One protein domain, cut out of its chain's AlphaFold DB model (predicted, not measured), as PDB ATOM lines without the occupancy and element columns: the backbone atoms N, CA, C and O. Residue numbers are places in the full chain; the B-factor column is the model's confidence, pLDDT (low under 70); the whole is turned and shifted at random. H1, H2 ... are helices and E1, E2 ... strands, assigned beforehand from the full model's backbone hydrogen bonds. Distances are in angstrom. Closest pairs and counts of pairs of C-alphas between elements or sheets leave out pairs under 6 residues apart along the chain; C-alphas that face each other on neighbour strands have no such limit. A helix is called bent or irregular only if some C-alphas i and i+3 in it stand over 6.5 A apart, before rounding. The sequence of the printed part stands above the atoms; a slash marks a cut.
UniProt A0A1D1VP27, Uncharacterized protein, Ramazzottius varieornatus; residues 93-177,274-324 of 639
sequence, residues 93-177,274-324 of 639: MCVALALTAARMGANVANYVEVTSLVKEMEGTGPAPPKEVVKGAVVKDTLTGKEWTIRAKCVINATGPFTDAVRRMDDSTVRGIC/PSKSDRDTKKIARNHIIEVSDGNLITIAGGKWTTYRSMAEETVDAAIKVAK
ATOM      1  N   MET A  93     158.510 148.456 119.030       96.69
ATOM      2  CA  MET A  93     158.614 147.161 119.712       96.69
ATOM      3  C   MET A  93     157.227 146.588 120.028       96.69
ATOM      4  O   MET A  93     156.981 145.406 119.805       96.69
ATOM      5  N   CYS A  94     156.296 147.428 120.492       97.12
ATOM      6  CA  CYS A  94     154.912 147.025 120.750       97.12
ATOM      7  C   CYS A  94     154.208 146.531 119.474       97.12
ATOM      8  O   CYS A  94     153.574 145.476 119.481       97.12
ATOM      9  N   VAL A  95     154.372 147.254 118.361       97.38
ATOM     10  CA  VAL A  95     153.837 146.845 117.052       97.38
ATOM     11  C   VAL A  95     154.474 145.533 116.589       97.38
ATOM     12  O   VAL A  95     153.752 144.611 116.225       97.38
ATOM     13  N   ALA A  96     155.799 145.399 116.674       97.44
ATOM     14  CA  ALA A  96     156.504 144.179 116.286       97.44
ATOM     15  C   ALA A  96     156.032 142.959 117.094       97.44
ATOM     16  O   ALA A  96     155.814 141.895 116.517       97.44
ATOM     17  N   LEU A  97     155.799 143.107 118.403       97.44
ATOM     18  CA  LEU A  97     155.222 142.054 119.247       97.44
ATOM     19  C   LEU A  97     153.823 141.641 118.773       97.44
ATOM     20  O   LEU A  97     153.556 140.451 118.611       97.44
ATOM     21  N   ALA A  98     152.948 142.614 118.515       97.75
ATOM     22  CA  ALA A  98     151.589 142.367 118.038       97.75
ATOM     23  C   ALA A  98     151.571 141.664 116.669       97.75
ATOM     24  O   ALA A  98     150.860 140.675 116.491       97.75
ATOM     25  N   LEU A  99     152.393 142.126 115.723       97.44
ATOM     26  CA  LEU A  99     152.518 141.524 114.393       97.44
ATOM     27  C   LEU A  99     153.109 140.114 114.461       97.44
ATOM     28  O   LEU A  99     152.604 139.205 113.808       97.44
ATOM     29  N   THR A 100     154.126 139.904 115.301       97.69
ATOM     30  CA  THR A 100     154.718 138.575 115.522       97.69
ATOM     31  C   THR A 100     153.670 137.606 116.075       97.69
ATOM     32  O   THR A 100     153.535 136.492 115.573       97.69
ATOM     33  N   ALA A 101     152.868 138.038 117.055       97.44
ATOM     34  CA  ALA A 101     151.772 137.234 117.589       97.44
ATOM     35  C   ALA A 101     150.727 136.902 116.511       97.44
ATOM     36  O   ALA A 101     150.302 135.751 116.406       97.44
ATOM     37  N   ALA A 102     150.359 137.875 115.670       97.19
ATOM     38  CA  ALA A 102     149.433 137.658 114.561       97.19
ATOM     39  C   ALA A 102     149.972 136.640 113.539       97.19
ATOM     40  O   ALA A 102     149.256 135.719 113.150       97.19
ATOM     41  N   ARG A 103     151.260 136.723 113.175       95.00
ATOM     42  CA  ARG A 103     151.921 135.732 112.302       95.00
ATOM     43  C   ARG A 103     151.976 134.333 112.916       95.00
ATOM     44  O   ARG A 103     151.970 133.348 112.185       95.00
ATOM     45  N   MET A 104     151.987 134.243 114.244       95.19
ATOM     46  CA  MET A 104     151.893 132.986 114.994       95.19
ATOM     47  C   MET A 104     150.452 132.476 115.165       95.19
ATOM     48  O   MET A 104     150.235 131.458 115.820       95.19
ATOM     49  N   GLY A 105     149.466 133.148 114.563       96.56
ATOM     50  CA  GLY A 105     148.065 132.726 114.547       96.56
ATOM     51  C   GLY A 105     147.196 133.346 115.643       96.56
ATOM     52  O   GLY A 105     146.068 132.893 115.843       96.56
ATOM     53  N   ALA A 106     147.681 134.363 116.366       97.44
ATOM     54  CA  ALA A 106     146.847 135.118 117.298       97.44
ATOM     55  C   ALA A 106     145.916 136.087 116.552       97.44
ATOM     56  O   ALA A 106     146.321 136.753 115.603       97.44
ATOM     57  N   ASN A 107     144.681 136.237 117.030       97.31
ATOM     58  CA  ASN A 107     143.815 137.326 116.579       97.31
ATOM     59  C   ASN A 107     144.156 138.593 117.367       97.31
ATOM     60  O   ASN A 107     144.057 138.601 118.594       97.31
ATOM     61  N   VAL A 108     144.535 139.658 116.663       97.00
ATOM     62  CA  VAL A 108     144.883 140.958 117.250       97.00
ATOM     63  C   VAL A 108     143.977 142.028 116.654       97.00
ATOM     64  O   VAL A 108     143.810 142.086 115.439       97.00
ATOM     65  N   ALA A 109     143.397 142.871 117.506       96.38
ATOM     66  CA  ALA A 109     142.561 143.992 117.093       96.38
ATOM     67  C   ALA A 109     142.852 145.213 117.972       96.38
ATOM     68  O   ALA A 109     142.807 145.126 119.200       96.38
ATOM     69  N   ASN A 110     143.160 146.348 117.349       96.88
ATOM     70  CA  ASN A 110     143.159 147.664 117.986       96.88
ATOM     71  C   ASN A 110     141.770 148.308 117.858       96.88
ATOM     72  O   ASN A 110     140.933 147.841 117.091       96.88
ATOM     73  N   TYR A 111     141.517 149.369 118.631       97.00
ATOM     74  CA  TYR A 111     140.233 150.089 118.629       97.00
ATOM     75  C   TYR A 111     139.014 149.245 119.035       97.00
ATOM     76  O   TYR A 111     137.881 149.629 118.760       97.00
ATOM     77  N   VAL A 112     139.244 148.144 119.756       98.06
ATOM     78  CA  VAL A 112     138.212 147.280 120.338       98.06
ATOM     79  C   VAL A 112     138.279 147.397 121.859       98.06
ATOM     80  O   VAL A 112     139.224 146.929 122.490       98.06
ATOM     81  N   GLU A 113     137.291 148.065 122.443       97.94
ATOM     82  CA  GLU A 113     137.199 148.331 123.877       97.94
ATOM     83  C   GLU A 113     136.416 147.222 124.586       97.94
ATOM     84  O   GLU A 113     135.365 146.804 124.108       97.94
ATOM     85  N   VAL A 114     136.891 146.760 125.745       98.31
ATOM     86  CA  VAL A 114     136.116 145.877 126.631       98.31
ATOM     87  C   VAL A 114     135.137 146.721 127.442       98.31
ATOM     88  O   VAL A 114     135.565 147.583 128.206       98.31
ATOM     89  N   THR A 115     133.838 146.449 127.314       97.94
ATOM     90  CA  THR A 115     132.782 147.199 128.016       97.94
ATOM     91  C   THR A 115     132.239 146.457 129.234       97.94
ATOM     92  O   THR A 115     131.804 147.086 130.196       97.94
ATOM     93  N   SER A 116     132.268 145.120 129.225       98.06
ATOM     94  CA  SER A 116     131.894 144.284 130.372       98.06
ATOM     95  C   SER A 116     132.481 142.875 130.268       98.06
ATOM     96  O   SER A 116     132.857 142.417 129.186       98.06
ATOM     97  N   LEU A 117     132.557 142.171 131.400       98.31
ATOM     98  CA  LEU A 117     132.971 140.770 131.452       98.31
ATOM     99  C   LEU A 117     131.755 139.849 131.356       98.31
ATOM    100  O   LEU A 117     130.727 140.087 131.984       98.31
ATOM    101  N   VAL A 118     131.889 138.770 130.586       97.81
ATOM    102  CA  VAL A 118     130.870 137.719 130.510       97.81
ATOM    103  C   VAL A 118     131.176 136.683 131.570       97.81
ATOM    104  O   VAL A 118     132.260 136.093 131.556       97.81
ATOM    105  N   LYS A 119     130.212 136.444 132.457       95.69
ATOM    106  CA  LYS A 119     130.327 135.479 133.544       95.69
ATOM    107  C   LYS A 119     129.315 134.360 133.407       95.69
ATOM    108  O   LYS A 119     128.214 134.571 132.908       95.69
ATOM    109  N   GLU A 120     129.698 133.176 133.858       93.88
ATOM    110  CA  GLU A 120     128.823 132.009 133.926       93.88
ATOM    111  C   GLU A 120     128.989 131.317 135.272       93.88
ATOM    112  O   GLU A 120     130.049 131.400 135.889       93.88
ATOM    113  N   MET A 121     127.952 130.618 135.725       91.38
ATOM    114  CA  MET A 121     128.039 129.792 136.926       91.38
ATOM    115  C   MET A 121     128.803 128.504 136.615       91.38
ATOM    116  O   MET A 121     128.415 127.744 135.729       91.38
ATOM    117  N   GLU A 122     129.879 128.241 137.354       84.94
ATOM    118  CA  GLU A 122     130.657 127.006 137.264       84.94
ATOM    119  C   GLU A 122     130.671 126.293 138.623       84.94
ATOM    120  O   GLU A 122     130.930 126.894 139.667       84.94
ATOM    121  N   GLY A 123     130.382 124.990 138.603       76.06
ATOM    122  CA  GLY A 123     130.343 124.141 139.793       76.06
ATOM    123  C   GLY A 123     129.239 123.094 139.708       76.06
ATOM    124  O   GLY A 123     128.071 123.396 139.911       76.06
ATOM    125  N   THR A 124     129.615 121.849 139.413       62.59
ATOM    126  CA  THR A 124     128.728 120.670 139.464       62.59
ATOM    127  C   THR A 124     129.127 119.691 140.579       62.59
ATOM    128  O   THR A 124     128.617 118.576 140.641       62.59
ATOM    129  N   GLY A 125     130.072 120.091 141.440       67.62
ATOM    130  CA  GLY A 125     130.608 119.293 142.547       67.62
ATOM    131  C   GLY A 125     130.073 119.722 143.923       67.62
ATOM    132  O   GLY A 125     129.162 120.538 143.995       67.62
ATOM    133  N   PRO A 126     130.650 119.212 145.029       66.25
ATOM    134  CA  PRO A 126     130.195 119.514 146.394       66.25
ATOM    135  C   PRO A 126     130.512 120.944 146.871       66.25
ATOM    136  O   PRO A 126     130.023 121.361 147.917       66.25
ATOM    137  N   ALA A 127     131.341 121.691 146.136       73.12
ATOM    138  CA  ALA A 127     131.603 123.099 146.416       73.12
ATOM    139  C   ALA A 127     130.458 123.979 145.881       73.12
ATOM    140  O   ALA A 127     129.902 123.658 144.827       73.12
ATOM    141  N   PRO A 128     130.123 125.094 146.560       78.25
ATOM    142  CA  PRO A 128     129.102 126.012 146.077       78.25
ATOM    143  C   PRO A 128     129.467 126.527 144.676       78.25
ATOM    144  O   PRO A 128     130.639 126.831 144.423       78.25
ATOM    145  N   PRO A 129     128.489 126.605 143.756       82.38
ATOM    146  CA  PRO A 129     128.737 127.118 142.420       82.38
ATOM    147  C   PRO A 129     129.174 128.581 142.516       82.38
ATOM    148  O   PRO A 129     128.639 129.346 143.322       82.38
ATOM    149  N   LYS A 130     130.158 128.959 141.702       87.94
ATOM    150  CA  LYS A 130     130.707 130.316 141.677       87.94
ATOM    151  C   LYS A 130     130.600 130.917 140.285       87.94
ATOM    152  O   LYS A 130     130.714 130.204 139.287       87.94
ATOM    153  N   GLU A 131     130.416 132.228 140.221       92.06
ATOM    154  CA  GLU A 131     130.526 132.950 138.958       92.06
ATOM    155  C   GLU A 131     131.981 132.974 138.502       92.06
ATOM    156  O   GLU A 131     132.886 133.285 139.273       92.06
ATOM    157  N   VAL A 132     132.207 132.656 137.234       94.94
ATOM    158  CA  VAL A 132     133.525 132.665 136.604       94.94
ATOM    159  C   VAL A 132     133.488 133.444 135.303       94.94
ATOM    160  O   VAL A 132     132.531 133.362 134.533       94.94
ATOM    161  N   VAL A 133     134.560 134.170 135.015       97.25
ATOM    162  CA  VAL A 133     134.716 134.915 133.768       97.25
ATOM    163  C   VAL A 133     134.968 133.943 132.607       97.25
ATOM    164  O   VAL A 133     135.910 133.149 132.621       97.25
ATOM    165  N   LYS A 134     134.125 134.019 131.570       96.88
ATOM    166  CA  LYS A 134     134.155 133.184 130.349       96.88
ATOM    167  C   LYS A 134     134.268 133.998 129.059       96.88
ATOM    168  O   LYS A 134     134.074 133.473 127.957       96.88
ATOM    169  N   GLY A 135     134.557 135.290 129.166       97.88
ATOM    170  CA  GLY A 135     134.674 136.165 128.010       97.88
ATOM    171  C   GLY A 135     134.477 137.633 128.344       97.88
ATOM    172  O   GLY A 135     134.493 138.029 129.508       97.88
ATOM    173  N   ALA A 136     134.256 138.425 127.303       98.38
ATOM    174  CA  ALA A 136     133.992 139.852 127.405       98.38
ATOM    175  C   ALA A 136     133.016 140.307 126.316       98.38
ATOM    176  O   ALA A 136     132.994 139.751 125.212       98.38
ATOM    177  N   VAL A 137     132.224 141.328 126.629       98.62
ATOM    178  CA  VAL A 137     131.549 142.146 125.622       98.62
ATOM    179  C   VAL A 137     132.525 143.229 125.198       98.62
ATOM    180  O   VAL A 137     133.165 143.870 126.037       98.62
ATOM    181  N   VAL A 138     132.661 143.393 123.892       98.56
ATOM    182  CA  VAL A 138     133.573 144.358 123.299       98.56
ATOM    183  C   VAL A 138     132.847 145.268 122.323       98.56
ATOM    184  O   VAL A 138     131.842 144.874 121.727       98.56
ATOM    185  N   LYS A 139     133.387 146.471 122.155       98.50
ATOM    186  CA  LYS A 139     132.881 147.509 121.268       98.50
ATOM    187  C   LYS A 139     133.976 147.963 120.318       98.50
ATOM    188  O   LYS A 139     135.037 148.404 120.754       98.50
ATOM    189  N   ASP A 140     133.703 147.899 119.024       98.00
ATOM    190  CA  ASP A 140     134.507 148.591 118.022       98.00
ATOM    191  C   ASP A 140     134.273 150.097 118.172       98.00
ATOM    192  O   ASP A 140     133.168 150.601 117.972       98.00
ATOM    193  N   THR A 141     135.316 150.818 118.561       96.25
ATOM    194  CA  THR A 141     135.263 152.264 118.803       96.25
ATOM    195  C   THR A 141     135.182 153.087 117.515       96.25
ATOM    196  O   THR A 141     134.854 154.270 117.583       96.25
ATOM    197  N   LEU A 142     135.426 152.479 116.348       92.94
ATOM    198  CA  LEU A 142     135.312 153.126 115.041       92.94
ATOM    199  C   LEU A 142     133.885 153.041 114.496       92.94
ATOM    200  O   LEU A 142     133.364 154.025 113.980       92.94
ATOM    201  N   THR A 143     133.241 151.877 114.621       93.44
ATOM    202  CA  THR A 143     131.893 151.640 114.067       93.44
ATOM    203  C   THR A 143     130.777 151.689 115.113       93.44
ATOM    204  O   THR A 143     129.600 151.774 114.770       93.44
ATOM    205  N   GLY A 144     131.123 151.607 116.398       96.06
ATOM    206  CA  GLY A 144     130.190 151.508 117.520       96.06
ATOM    207  C   GLY A 144     129.556 150.126 117.694       96.06
ATOM    208  O   GLY A 144     128.781 149.943 118.631       96.06
ATOM    209  N   LYS A 145     129.870 149.158 116.823       98.00
ATOM    210  CA  LYS A 145     129.321 147.800 116.881       98.00
ATOM    211  C   LYS A 145     129.816 147.063 118.122       98.00
ATOM    212  O   LYS A 145     131.007 147.069 118.420       98.00
ATOM    213  N   GLU A 146     128.907 146.351 118.777       98.31
ATOM    214  CA  GLU A 146     129.211 145.514 119.936       98.31
ATOM    215  C   GLU A 146     129.047 144.028 119.615       98.31
ATOM    216  O   GLU A 146     128.181 143.629 118.830       98.31
ATOM    217  N   TRP A 147     129.899 143.193 120.208       98.31
ATOM    218  CA  TRP A 147     129.777 141.738 120.147       98.31
ATOM    219  C   TRP A 147     130.418 141.076 121.366       98.31
ATOM    220  O   TRP A 147     131.128 141.698 122.152       98.31
ATOM    221  N   THR A 148     130.166 139.779 121.524       98.50
ATOM    222  CA  THR A 148     130.716 138.982 122.619       98.50
ATOM    223  C   THR A 148     131.852 138.095 122.130       98.50
ATOM    224  O   THR A 148     131.707 137.370 121.147       98.50
ATOM    225  N   ILE A 149     132.960 138.093 122.868       98.19
ATOM    226  CA  ILE A 149     134.062 137.146 122.701       98.19
ATOM    227  C   ILE A 149     134.000 136.148 123.852       98.19
ATOM    228  O   ILE A 149     134.039 136.536 125.020       98.19
ATOM    229  N   ARG A 150     133.921 134.855 123.528       98.06
ATOM    230  CA  ARG A 150     134.034 133.770 124.509       98.06
ATOM    231  C   ARG A 150     135.478 133.289 124.594       98.06
ATOM    232  O   ARG A 150     136.133 133.109 123.570       98.06
ATOM    233  N   ALA A 151     135.957 133.055 125.809       97.00
ATOM    234  CA  ALA A 151     137.320 132.615 126.070       97.00
ATOM    235  C   ALA A 151     137.369 131.648 127.258       97.00
ATOM    236  O   ALA A 151     136.573 131.733 128.189       97.00
ATOM    237  N   LYS A 152     138.343 130.731 127.244       95.25
ATOM    238  CA  LYS A 152     138.596 129.822 128.378       95.25
ATOM    239  C   LYS A 152     139.207 130.542 129.583       95.25
ATOM    240  O   LYS A 152     139.069 130.070 130.704       95.25
ATOM    241  N   CYS A 153     139.914 131.638 129.323       96.06
ATOM    242  CA  CYS A 153     140.610 132.468 130.294       96.06
ATOM    243  C   CYS A 153     140.585 133.913 129.802       96.06
ATOM    244  O   CYS A 153     140.698 134.137 128.594       96.06
ATOM    245  N   VAL A 154     140.502 134.875 130.719       98.38
ATOM    246  CA  VAL A 154     140.633 136.306 130.417       98.38
ATOM    247  C   VAL A 154     141.788 136.873 131.238       98.38
ATOM    248  O   VAL A 154     141.857 136.652 132.446       98.38
ATOM    249  N   ILE A 155     142.704 137.574 130.566       98.62
ATOM    250  CA  ILE A 155     143.835 138.270 131.189       98.62
ATOM    251  C   ILE A 155     143.603 139.777 131.050       98.62
ATOM    252  O   ILE A 155     143.501 140.302 129.944       98.62
ATOM    253  N   ASN A 156     143.557 140.474 132.178       98.44
ATOM    254  CA  ASN A 156     143.572 141.923 132.277       98.44
ATOM    255  C   ASN A 156     145.025 142.422 132.326       98.44
ATOM    256  O   ASN A 156     145.707 142.278 133.340       98.44
ATOM    257  N   ALA A 157     145.480 143.020 131.224       97.56
ATOM    258  CA  ALA A 157     146.799 143.643 131.081       97.56
ATOM    259  C   ALA A 157     146.673 145.123 130.664       97.56
ATOM    260  O   ALA A 157     147.383 145.608 129.786       97.56
ATOM    261  N   THR A 158     145.725 145.850 131.264       96.88
ATOM    262  CA  THR A 158     145.329 147.208 130.838       96.88
ATOM    263  C   THR A 158     146.147 148.343 131.475       96.88
ATOM    264  O   THR A 158     145.752 149.510 131.448       96.88
ATOM    265  N   GLY A 159     147.324 148.031 132.032       95.19
ATOM    266  CA  GLY A 159     148.268 149.026 132.546       95.19
ATOM    267  C   GLY A 159     147.624 149.935 133.605       95.19
ATOM    268  O   GLY A 159     147.054 149.418 134.568       95.19
ATOM    269  N   PRO A 160     147.661 151.276 133.457       95.31
ATOM    270  CA  PRO A 160     147.028 152.194 134.411       95.31
ATOM    271  C   PRO A 160     145.515 151.986 134.590       95.31
ATOM    272  O   PRO A 160     144.965 152.382 135.612       95.31
ATOM    273  N   PHE A 161     144.841 151.354 133.624       96.62
ATOM    274  CA  PHE A 161     143.400 151.088 133.653       96.62
ATOM    275  C   PHE A 161     143.037 149.765 134.334       96.62
ATOM    276  O   PHE A 161     141.861 149.409 134.388       96.62
ATOM    277  N   THR A 162     144.019 149.067 134.910       95.69
ATOM    278  CA  THR A 162     143.846 147.750 135.538       95.69
ATOM    279  C   THR A 162     142.638 147.681 136.472       95.69
ATOM    280  O   THR A 162     141.836 146.752 136.376       95.69
ATOM    281  N   ASP A 163     142.477 148.674 137.352       95.81
ATOM    282  CA  ASP A 163     141.390 148.684 138.336       95.81
ATOM    283  C   ASP A 163     140.002 148.877 137.712       95.81
ATOM    284  O   ASP A 163     139.012 148.470 138.315       95.81
ATOM    285  N   ALA A 164     139.901 149.470 136.518       96.19
ATOM    286  CA  ALA A 164     138.624 149.588 135.818       96.19
ATOM    287  C   ALA A 164     138.099 148.202 135.423       96.19
ATOM    288  O   ALA A 164     136.944 147.890 135.692       96.19
ATOM    289  N   VAL A 165     138.967 147.344 134.878       97.31
ATOM    290  CA  VAL A 165     138.601 145.974 134.483       97.31
ATOM    291  C   VAL A 165     138.449 145.056 135.699       97.31
ATOM    292  O   VAL A 165     137.523 144.253 135.728       97.31
ATOM    293  N   ARG A 166     139.275 145.205 136.748       96.94
ATOM    294  CA  ARG A 166     139.089 144.450 138.008       96.94
ATOM    295  C   ARG A 166     137.703 144.692 138.611       96.94
ATOM    296  O   ARG A 166     137.055 143.748 139.042       96.94
ATOM    297  N   ARG A 167     137.213 145.936 138.573       96.75
ATOM    298  CA  ARG A 167     135.872 146.291 139.071       96.75
ATOM    299  C   ARG A 167     134.720 145.813 138.187       96.75
ATOM    300  O   ARG A 167     133.599 145.750 138.678       96.75
ATOM    301  N   MET A 168     134.976 145.477 136.919       97.06
ATOM    302  CA  MET A 168     133.991 144.773 136.083       97.06
ATOM    303  C   MET A 168     133.787 143.330 136.558       97.06
ATOM    304  O   MET A 168     132.720 142.765 136.331       97.06
ATOM    305  N   ASP A 169     134.800 142.728 137.191       96.31
ATOM    306  CA  ASP A 169     134.665 141.426 137.839       96.31
ATOM    307  C   ASP A 169     134.058 141.584 139.237       96.31
ATOM    308  O   ASP A 169     132.981 141.071 139.504       96.31
ATOM    309  N   ASP A 170     134.664 142.368 140.119       94.50
ATOM    310  CA  ASP A 170     134.104 142.606 141.449       94.50
ATOM    311  C   ASP A 170     134.185 144.088 141.805       94.50
ATOM    312  O   ASP A 170     135.254 144.653 142.028       94.50
ATOM    313  N   SER A 171     133.016 144.728 141.876       93.94
ATOM    314  CA  SER A 171     132.883 146.155 142.184       93.94
ATOM    315  C   SER A 171     133.445 146.558 143.554       93.94
ATOM    316  O   SER A 171     133.735 147.738 143.763       93.94
ATOM    317  N   THR A 172     133.619 145.605 144.475       93.19
ATOM    318  CA  THR A 172     134.049 145.850 145.858       93.19
ATOM    319  C   THR A 172     135.568 145.842 146.038       93.19
ATOM    320  O   THR A 172     136.068 146.276 147.080       93.19
ATOM    321  N   VAL A 173     136.334 145.426 145.020       92.69
ATOM    322  CA  VAL A 173     137.795 145.325 145.126       92.69
ATOM    323  C   VAL A 173     138.459 146.689 145.333       92.69
ATOM    324  O   VAL A 173     138.212 147.676 144.626       92.69
ATOM    325  N   ARG A 174     139.391 146.740 146.292       90.75
ATOM    326  CA  ARG A 174     140.258 147.907 146.503       90.75
ATOM    327  C   ARG A 174     141.174 148.089 145.292       90.75
ATOM    328  O   ARG A 174     141.720 147.122 144.766       90.75
ATOM    329  N   GLY A 175     141.368 149.341 144.877       90.25
ATOM    330  CA  GLY A 175     142.277 149.670 143.782       90.25
ATOM    331  C   GLY A 175     143.734 149.373 144.136       90.25
ATOM    332  O   GLY A 175     144.199 149.769 145.208       90.25
ATOM    333  N   ILE A 176     144.438 148.694 143.235       91.06
ATOM    334  CA  ILE A 176     145.855 148.345 143.391       91.06
ATOM    335  C   ILE A 176     146.769 149.328 142.651       91.06
ATOM    336  O   ILE A 176     147.927 149.488 143.033       91.06
ATOM    337  N   CYS A 177     146.265 150.030 141.632       91.19
ATOM    338  CA  CYS A 177     147.059 150.941 140.816       91.19
ATOM    339  C   CYS A 177     147.236 152.309 141.501       91.19
ATOM    340  O   CYS A 177     146.284 152.950 141.945       91.19
ATOM    341  N   PRO A 274     148.423 143.968 147.445       62.41
ATOM    342  CA  PRO A 274     147.224 143.771 148.258       62.41
ATOM    343  C   PRO A 274     147.443 142.787 149.420       62.41
ATOM    344  O   PRO A 274     146.656 142.789 150.364       62.41
ATOM    345  N   SER A 275     148.513 141.980 149.390       59.59
ATOM    346  CA  SER A 275     148.848 141.025 150.455       59.59
ATOM    347  C   SER A 275     149.574 141.651 151.658       59.59
ATOM    348  O   SER A 275     149.777 140.980 152.671       59.59
ATOM    349  N   LYS A 276     149.955 142.939 151.591       57.47
ATOM    350  CA  LYS A 276     150.699 143.643 152.652       57.47
ATOM    351  C   LYS A 276     149.826 144.668 153.381       57.47
ATOM    352  O   LYS A 276     149.195 145.521 152.763       57.47
ATOM    353  N   SER A 277     149.801 144.592 154.716       48.69
ATOM    354  CA  SER A 277     148.943 145.435 155.569       48.69
ATOM    355  C   SER A 277     149.339 146.923 155.568       48.69
ATOM    356  O   SER A 277     150.490 147.288 155.332       48.69
ATOM    357  N   ASP A 278     148.387 147.806 155.900       50.12
ATOM    358  CA  ASP A 278     148.538 149.267 155.819       50.12
ATOM    359  C   ASP A 278     149.600 149.884 156.776       50.12
ATOM    360  O   ASP A 278     149.827 151.096 156.713       50.12
ATOM    361  N   ARG A 279     150.279 149.095 157.623       43.25
ATOM    362  CA  ARG A 279     151.300 149.568 158.582       43.25
ATOM    363  C   ARG A 279     152.726 149.644 158.022       43.25
ATOM    364  O   ARG A 279     153.545 150.357 158.593       43.25
ATOM    365  N   ASP A 280     153.017 148.997 156.896       45.88
ATOM    366  CA  ASP A 280     154.337 149.063 156.262       45.88
ATOM    367  C   ASP A 280     154.393 150.218 155.261       45.88
ATOM    368  O   ASP A 280     153.849 150.132 154.171       45.88
ATOM    369  N   THR A 281     155.066 151.321 155.575       35.75
ATOM    370  CA  THR A 281     155.173 152.527 154.721       35.75
ATOM    371  C   THR A 281     155.949 152.331 153.404       35.75
ATOM    372  O   THR A 281     156.018 153.251 152.591       35.75
ATOM    373  N   LYS A 282     156.473 151.130 153.118       40.66
ATOM    374  CA  LYS A 282     157.137 150.760 151.846       40.66
ATOM    375  C   LYS A 282     156.181 150.009 150.891       40.66
ATOM    376  O   LYS A 282     156.523 148.943 150.390       40.66
ATOM    377  N   LYS A 283     154.971 150.544 150.663       49.12
ATOM    378  CA  LYS A 283     153.833 149.826 150.031       49.12
ATOM    379  C   LYS A 283     153.876 149.635 148.513       49.12
ATOM    380  O   LYS A 283     153.048 148.897 147.990       49.12
ATOM    381  N   ILE A 284     154.774 150.298 147.790       54.44
ATOM    382  CA  ILE A 284     154.830 150.155 146.330       54.44
ATOM    383  C   ILE A 284     155.622 148.889 146.000       54.44
ATOM    384  O   ILE A 284     156.820 148.805 146.294       54.44
ATOM    385  N   ALA A 285     154.961 147.907 145.384       55.81
ATOM    386  CA  ALA A 285     155.642 146.773 144.786       55.81
ATOM    387  C   ALA A 285     156.609 147.328 143.730       55.81
ATOM    388  O   ALA A 285     156.202 147.950 142.753       55.81
ATOM    389  N   ARG A 286     157.920 147.149 143.940       57.78
ATOM    390  CA  ARG A 286     158.940 147.572 142.960       57.78
ATOM    391  C   ARG A 286     158.895 146.737 141.664       57.78
ATOM    392  O   ARG A 286     159.564 147.105 140.699       57.78
ATOM    393  N   ASN A 287     158.111 145.656 141.658       75.25
ATOM    394  CA  ASN A 287     157.914 144.702 140.566       75.25
ATOM    395  C   ASN A 287     156.453 144.726 140.069       75.25
ATOM    396  O   ASN A 287     155.654 145.558 140.496       75.25
ATOM    397  N   HIS A 288     156.109 143.812 139.162       89.44
ATOM    398  CA  HIS A 288     154.728 143.489 138.812       89.44
ATOM    399  C   HIS A 288     154.061 142.595 139.865       89.44
ATOM    400  O   HIS A 288     154.733 141.982 140.698       89.44
ATOM    401  N   ILE A 289     152.735 142.509 139.797       91.62
ATOM    402  CA  ILE A 289     151.928 141.524 140.518       91.62
ATOM    403  C   ILE A 289     151.055 140.752 139.528       91.62
ATOM    404  O   ILE A 289     150.636 141.306 138.508       91.62
ATOM    405  N   ILE A 290     150.773 139.491 139.853       94.56
ATOM    406  CA  ILE A 290     149.785 138.659 139.165       94.56
ATOM    407  C   ILE A 290     148.743 138.251 140.202       94.56
ATOM    408  O   ILE A 290     149.055 137.552 141.164       94.56
ATOM    409  N   GLU A 291     147.515 138.717 140.013       94.81
ATOM    410  CA  GLU A 291     146.367 138.438 140.874       94.81
ATOM    411  C   GLU A 291     145.373 137.571 140.101       94.81
ATOM    412  O   GLU A 291     145.079 137.848 138.938       94.81
ATOM    413  N   VAL A 292     144.847 136.528 140.740       96.06
ATOM    414  CA  VAL A 292     143.741 135.728 140.206       96.06
ATOM    415  C   VAL A 292     142.549 135.946 141.124       96.06
ATOM    416  O   VAL A 292     142.640 135.633 142.309       96.06
ATOM    417  N   SER A 293     141.461 136.504 140.594       95.06
ATOM    418  CA  SER A 293     140.236 136.733 141.367       95.06
ATOM    419  C   SER A 293     139.475 135.431 141.635       95.06
ATOM    420  O   SER A 293     139.690 134.414 140.966       95.06
ATOM    421  N   ASP A 294     138.502 135.477 142.548       92.00
ATOM    422  CA  ASP A 294     137.569 134.364 142.774       92.00
ATOM    423  C   ASP A 294     136.779 134.005 141.505       92.00
ATOM    424  O   ASP A 294     136.498 132.826 141.259       92.00
ATOM    425  N   GLY A 295     136.515 135.004 140.653       92.94
ATOM    426  CA  GLY A 295     135.918 134.866 139.325       92.94
ATOM    427  C   GLY A 295     136.859 134.309 138.251       92.94
ATOM    428  O   GLY A 295     136.474 134.224 137.087       92.94
ATOM    429  N   ASN A 296     138.082 133.904 138.609       95.44
ATOM    430  CA  ASN A 296     139.139 133.445 137.703       95.44
ATOM    431  C   ASN A 296     139.618 134.510 136.687       95.44
ATOM    432  O   ASN A 296     140.235 134.154 135.677       95.44
ATOM    433  N   LEU A 297     139.379 135.805 136.928       97.75
ATOM    434  CA  LEU A 297     140.022 136.869 136.155       97.75
ATOM    435  C   LEU A 297     141.496 136.942 136.553       97.75
ATOM    436  O   LEU A 297     141.821 137.112 137.726       97.75
ATOM    437  N   ILE A 298     142.391 136.861 135.572       98.38
ATOM    438  CA  ILE A 298     143.828 137.022 135.802       98.38
ATOM    439  C   ILE A 298     144.186 138.469 135.527       98.38
ATOM    440  O   ILE A 298     143.915 138.973 134.444       98.38
ATOM    441  N   THR A 299     144.817 139.139 136.477       97.81
ATOM    442  CA  THR A 299     145.283 140.513 136.318       97.81
ATOM    443  C   THR A 299     146.790 140.574 136.466       97.81
ATOM    444  O   THR A 299     147.320 140.136 137.483       97.81
ATOM    445  N   ILE A 300     147.464 141.174 135.482       96.69
ATOM    446  CA  ILE A 300     148.855 141.603 135.617       96.69
ATOM    447  C   ILE A 300     148.921 143.123 135.739       96.69
ATOM    448  O   ILE A 300     148.429 143.857 134.881       96.69
ATOM    449  N   ALA A 301     149.555 143.595 136.810       93.88
ATOM    450  CA  ALA A 301     149.668 145.014 137.116       93.88
ATOM    451  C   ALA A 301     151.110 145.400 137.458       93.88
ATOM    452  O   ALA A 301     151.850 144.624 138.062       93.88
ATOM    453  N   GLY A 302     151.503 146.620 137.091       90.88
ATOM    454  CA  GLY A 302     152.856 147.131 137.305       90.88
ATOM    455  C   GLY A 302     153.891 146.615 136.331       90.88
ATOM    456  O   GLY A 302     153.619 146.406 135.152       90.88
ATOM    457  N   GLY A 303     155.108 146.457 136.848       89.00
ATOM    458  CA  GLY A 303     156.258 146.049 136.061       89.00
ATOM    459  C   GLY A 303     156.855 147.166 135.209       89.00
ATOM    460  O   GLY A 303     156.589 148.355 135.396       89.00
ATOM    461  N   LYS A 304     157.747 146.770 134.303       90.25
ATOM    462  CA  LYS A 304     158.515 147.669 133.438       90.25
ATOM    463  C   LYS A 304     158.581 147.087 132.040       90.25
ATOM    464  O   LYS A 304     158.558 145.874 131.870       90.25
ATOM    465  N   TRP A 305     158.800 147.959 131.059       92.31
ATOM    466  CA  TRP A 305     159.102 147.533 129.695       92.31
ATOM    467  C   TRP A 305     160.241 146.510 129.654       92.31
ATOM    468  O   TRP A 305     160.080 145.463 129.050       92.31
ATOM    469  N   THR A 306     161.348 146.748 130.364       91.12
ATOM    470  CA  THR A 306     162.503 145.833 130.378       91.12
ATOM    471  C   THR A 306     162.153 144.409 130.816       91.12
ATOM    472  O   THR A 306     162.823 143.482 130.392       91.12
ATOM    473  N   THR A 307     161.121 144.214 131.640       92.69
ATOM    474  CA  THR A 307     160.723 142.899 132.167       92.69
ATOM    475  C   THR A 307     159.430 142.373 131.538       92.69
ATOM    476  O   THR A 307     158.856 141.425 132.061       92.69
ATOM    477  N   TYR A 308     158.939 142.953 130.428       94.19
ATOM    478  CA  TYR A 308     157.633 142.564 129.867       94.19
ATOM    479  C   TYR A 308     157.555 141.067 129.532       94.19
ATOM    480  O   TYR A 308     156.487 140.471 129.641       94.19
ATOM    481  N   ARG A 309     158.665 140.457 129.093       95.75
ATOM    482  CA  ARG A 309     158.680 139.064 128.634       95.75
ATOM    483  C   ARG A 309     158.625 138.091 129.810       95.75
ATOM    484  O   ARG A 309     157.831 137.157 129.750       95.75
ATOM    485  N   SER A 310     159.395 138.324 130.880       94.56
ATOM    486  CA  SER A 310     159.289 137.521 132.111       94.56
ATOM    487  C   SER A 310     157.906 137.670 132.748       94.56
ATOM    488  O   SER A 310     157.264 136.680 133.082       94.56
ATOM    489  N   MET A 311     157.383 138.897 132.784       95.25
ATOM    490  CA  MET A 311     156.003 139.193 133.179       95.25
ATOM    491  C   MET A 311     154.966 138.400 132.367       95.25
ATOM    492  O   MET A 311     154.037 137.821 132.932       95.25
ATOM    493  N   ALA A 312     155.108 138.374 131.040       96.75
ATOM    494  CA  ALA A 312     154.209 137.642 130.155       96.75
ATOM    495  C   ALA A 312     154.311 136.126 130.366       96.75
ATOM    496  O   ALA A 312     153.283 135.457 130.407       96.75
ATOM    497  N   GLU A 313     155.522 135.593 130.542       96.19
ATOM    498  CA  GLU A 313     155.760 134.181 130.859       96.19
ATOM    499  C   GLU A 313     155.028 133.765 132.142       96.19
ATOM    500  O   GLU A 313     154.201 132.856 132.101       96.19
ATOM    501  N   GLU A 314     155.227 134.492 133.243       96.25
ATOM    502  CA  GLU A 314     154.554 134.200 134.514       96.25
ATOM    503  C   GLU A 314     153.022 134.327 134.413       96.25
ATOM    504  O   GLU A 314     152.277 133.540 135.003       96.25
ATOM    505  N   THR A 315     152.532 135.298 133.635       97.69
ATOM    506  CA  THR A 315     151.087 135.503 133.428       97.69
ATOM    507  C   THR A 315     150.468 134.368 132.616       97.69
ATOM    508  O   THR A 315     149.376 133.894 132.935       97.69
ATOM    509  N   VAL A 316     151.159 133.899 131.575       97.19
ATOM    510  CA  VAL A 316     150.716 132.756 130.770       97.19
ATOM    511  C   VAL A 316     150.756 131.471 131.598       97.19
ATOM    512  O   VAL A 316     149.815 130.681 131.517       97.19
ATOM    513  N   ASP A 317     151.756 131.288 132.461       96.56
ATOM    514  CA  ASP A 317     151.807 130.164 133.404       96.56
ATOM    515  C   ASP A 317     150.617 130.168 134.374       96.56
ATOM    516  O   ASP A 317     150.030 129.115 134.652       96.56
ATOM    517  N   ALA A 318     150.213 131.343 134.868       97.06
ATOM    518  CA  ALA A 318     148.993 131.486 135.659       97.06
ATOM    519  C   ALA A 318     147.746 131.116 134.834       97.06
ATOM    520  O   ALA A 318     146.911 130.341 135.302       97.06
ATOM    521  N   ALA A 319     147.652 131.576 133.583       97.25
ATOM    522  CA  ALA A 319     146.542 131.254 132.684       97.25
ATOM    523  C   ALA A 319     146.431 129.757 132.371       97.25
ATOM    524  O   ALA A 319     145.327 129.205 132.366       97.25
ATOM    525  N   ILE A 320     147.562 129.077 132.178       96.81
ATOM    526  CA  ILE A 320     147.610 127.626 131.978       96.81
ATOM    527  C   ILE A 320     147.021 126.897 133.189       96.81
ATOM    528  O   ILE A 320     146.210 125.986 133.012       96.81
ATOM    529  N   LYS A 321     147.379 127.318 134.409       95.75
ATOM    530  CA  LYS A 321     146.871 126.723 135.655       95.75
ATOM    531  C   LYS A 321     145.377 126.986 135.846       95.75
ATOM    532  O   LYS A 321     144.622 126.039 136.057       95.75
ATOM    533  N   VAL A 322     144.948 128.245 135.732       94.62
ATOM    534  CA  VAL A 322     143.558 128.676 135.973       94.62
ATOM    535  C   VAL A 322     142.590 128.017 134.991       94.62
ATOM    536  O   VAL A 322     141.584 127.446 135.405       94.62
ATOM    537  N   ALA A 323     142.916 128.024 133.697       94.44
ATOM    538  CA  ALA A 323     142.050 127.464 132.660       94.44
ATOM    539  C   ALA A 323     142.365 126.000 132.304       94.44
ATOM    540  O   ALA A 323     141.814 125.475 131.333       94.44
ATOM    541  N   LYS A 324     143.243 125.336 133.075       94.31
ATOM    542  CA  LYS A 324     143.665 123.934 132.883       94.31
ATOM    543  C   LYS A 324     144.077 123.642 131.431       94.31
ATOM    544  O   LYS A 324     143.705 122.617 130.851       94.31
TER     545      LYS A 324
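AT A GLANCE: This is residues 93 to 177 and 274 to 324 of the 639 residues of an uncharacterized protein of Ramazzottius varieornatus (UniProt A0A1D1VP27). A long twisted antiparallel sheet, E1 E2 E3, stands beside a smaller unit in which the short hairpin E4 E5 has H3 over one face and H2 on the other; H2 reaches from this hairpin to E1. H1 lies off to one side, and residues 277 to 282 stick out as part of a loop. The printed part has 136 residues, with three named helices and five named strands in the order H1 E1 E2 E3 H2 E4 E5 H3, a mixed class of helices and strands. It is compact, with a radius of gyration of the C-alphas of 16.3 A and spans of 48 by 44 by 29 A.

HOW THE PARTS SIT: E1, residues 112 to 122, E2, residues 130 to 140, and E3, residues 146 to 150, form a meander, each strand the antiparallel neighbour of the one before. This sheet is only just strongly twisted, its C-alphas lying up to 4.5 A off the best plane, and E1 bends by 59 degrees at residue 115. In the hairpin E1 and E2, N 113 and O 139 are within hydrogen-bond range at 2.8 A; in the hairpin E2 and E3, N 136 and O 149 are at 3.0 A. H2, residues 159 to 169, is on this sheet over E1 at a height of 10.9 A, only just slantwise to the strands at 31 degrees on the local plane; the closest C-alphas, of Ser 116 and Met 168, are 6.1 A apart. E4, residues 288 to 292, and E5, residues 298 to 302, form an antiparallel hairpin, with N 291 and O 299 at 2.9 A. The closest C-alphas of H2 and E5, of Gly 159 and Ala 301, are 6.2 A apart. H3, residues 305 to 322, comes closest to E5 with the C-alphas of Thr 315 and Ile 300, 6.9 A. H1, residues 93 to 103, is apart from H2, H3, E2, E3, E4 and E5. In H1 each O i to N i+4 pair is within hydrogen-bond range, in H2 4 of 7 and in H3 12 of 14.

IN THESE COORDINATES: H1 begins at C-alpha 93 (158.614, 147.161, 119.712). E1 measures 27.5 A and E2 30.1 A. H2 measures 16.5 A and is irregular, C-alphas 160 and 163 being 7.7 A apart. H3 measures 25.2 A, ends at C-alpha 322 (143.558, 128.676, 135.973), has a kink of 27 degrees near residue 312 and is irregular, C-alphas 306 and 309 being 8.0 A apart.

THE WHOLE: The C-alphas farthest apart, of Thr 143 and Arg 279, are 48.6 A apart. Residues 178 to 273 are not printed, and C-alphas 177 and 274 are 10.3 A apart across the cut. Of the links printed whole, none is long. The mean pLDDT of the printed part is 90.0; residues 124 to 126 and 274 to 286 are under 70.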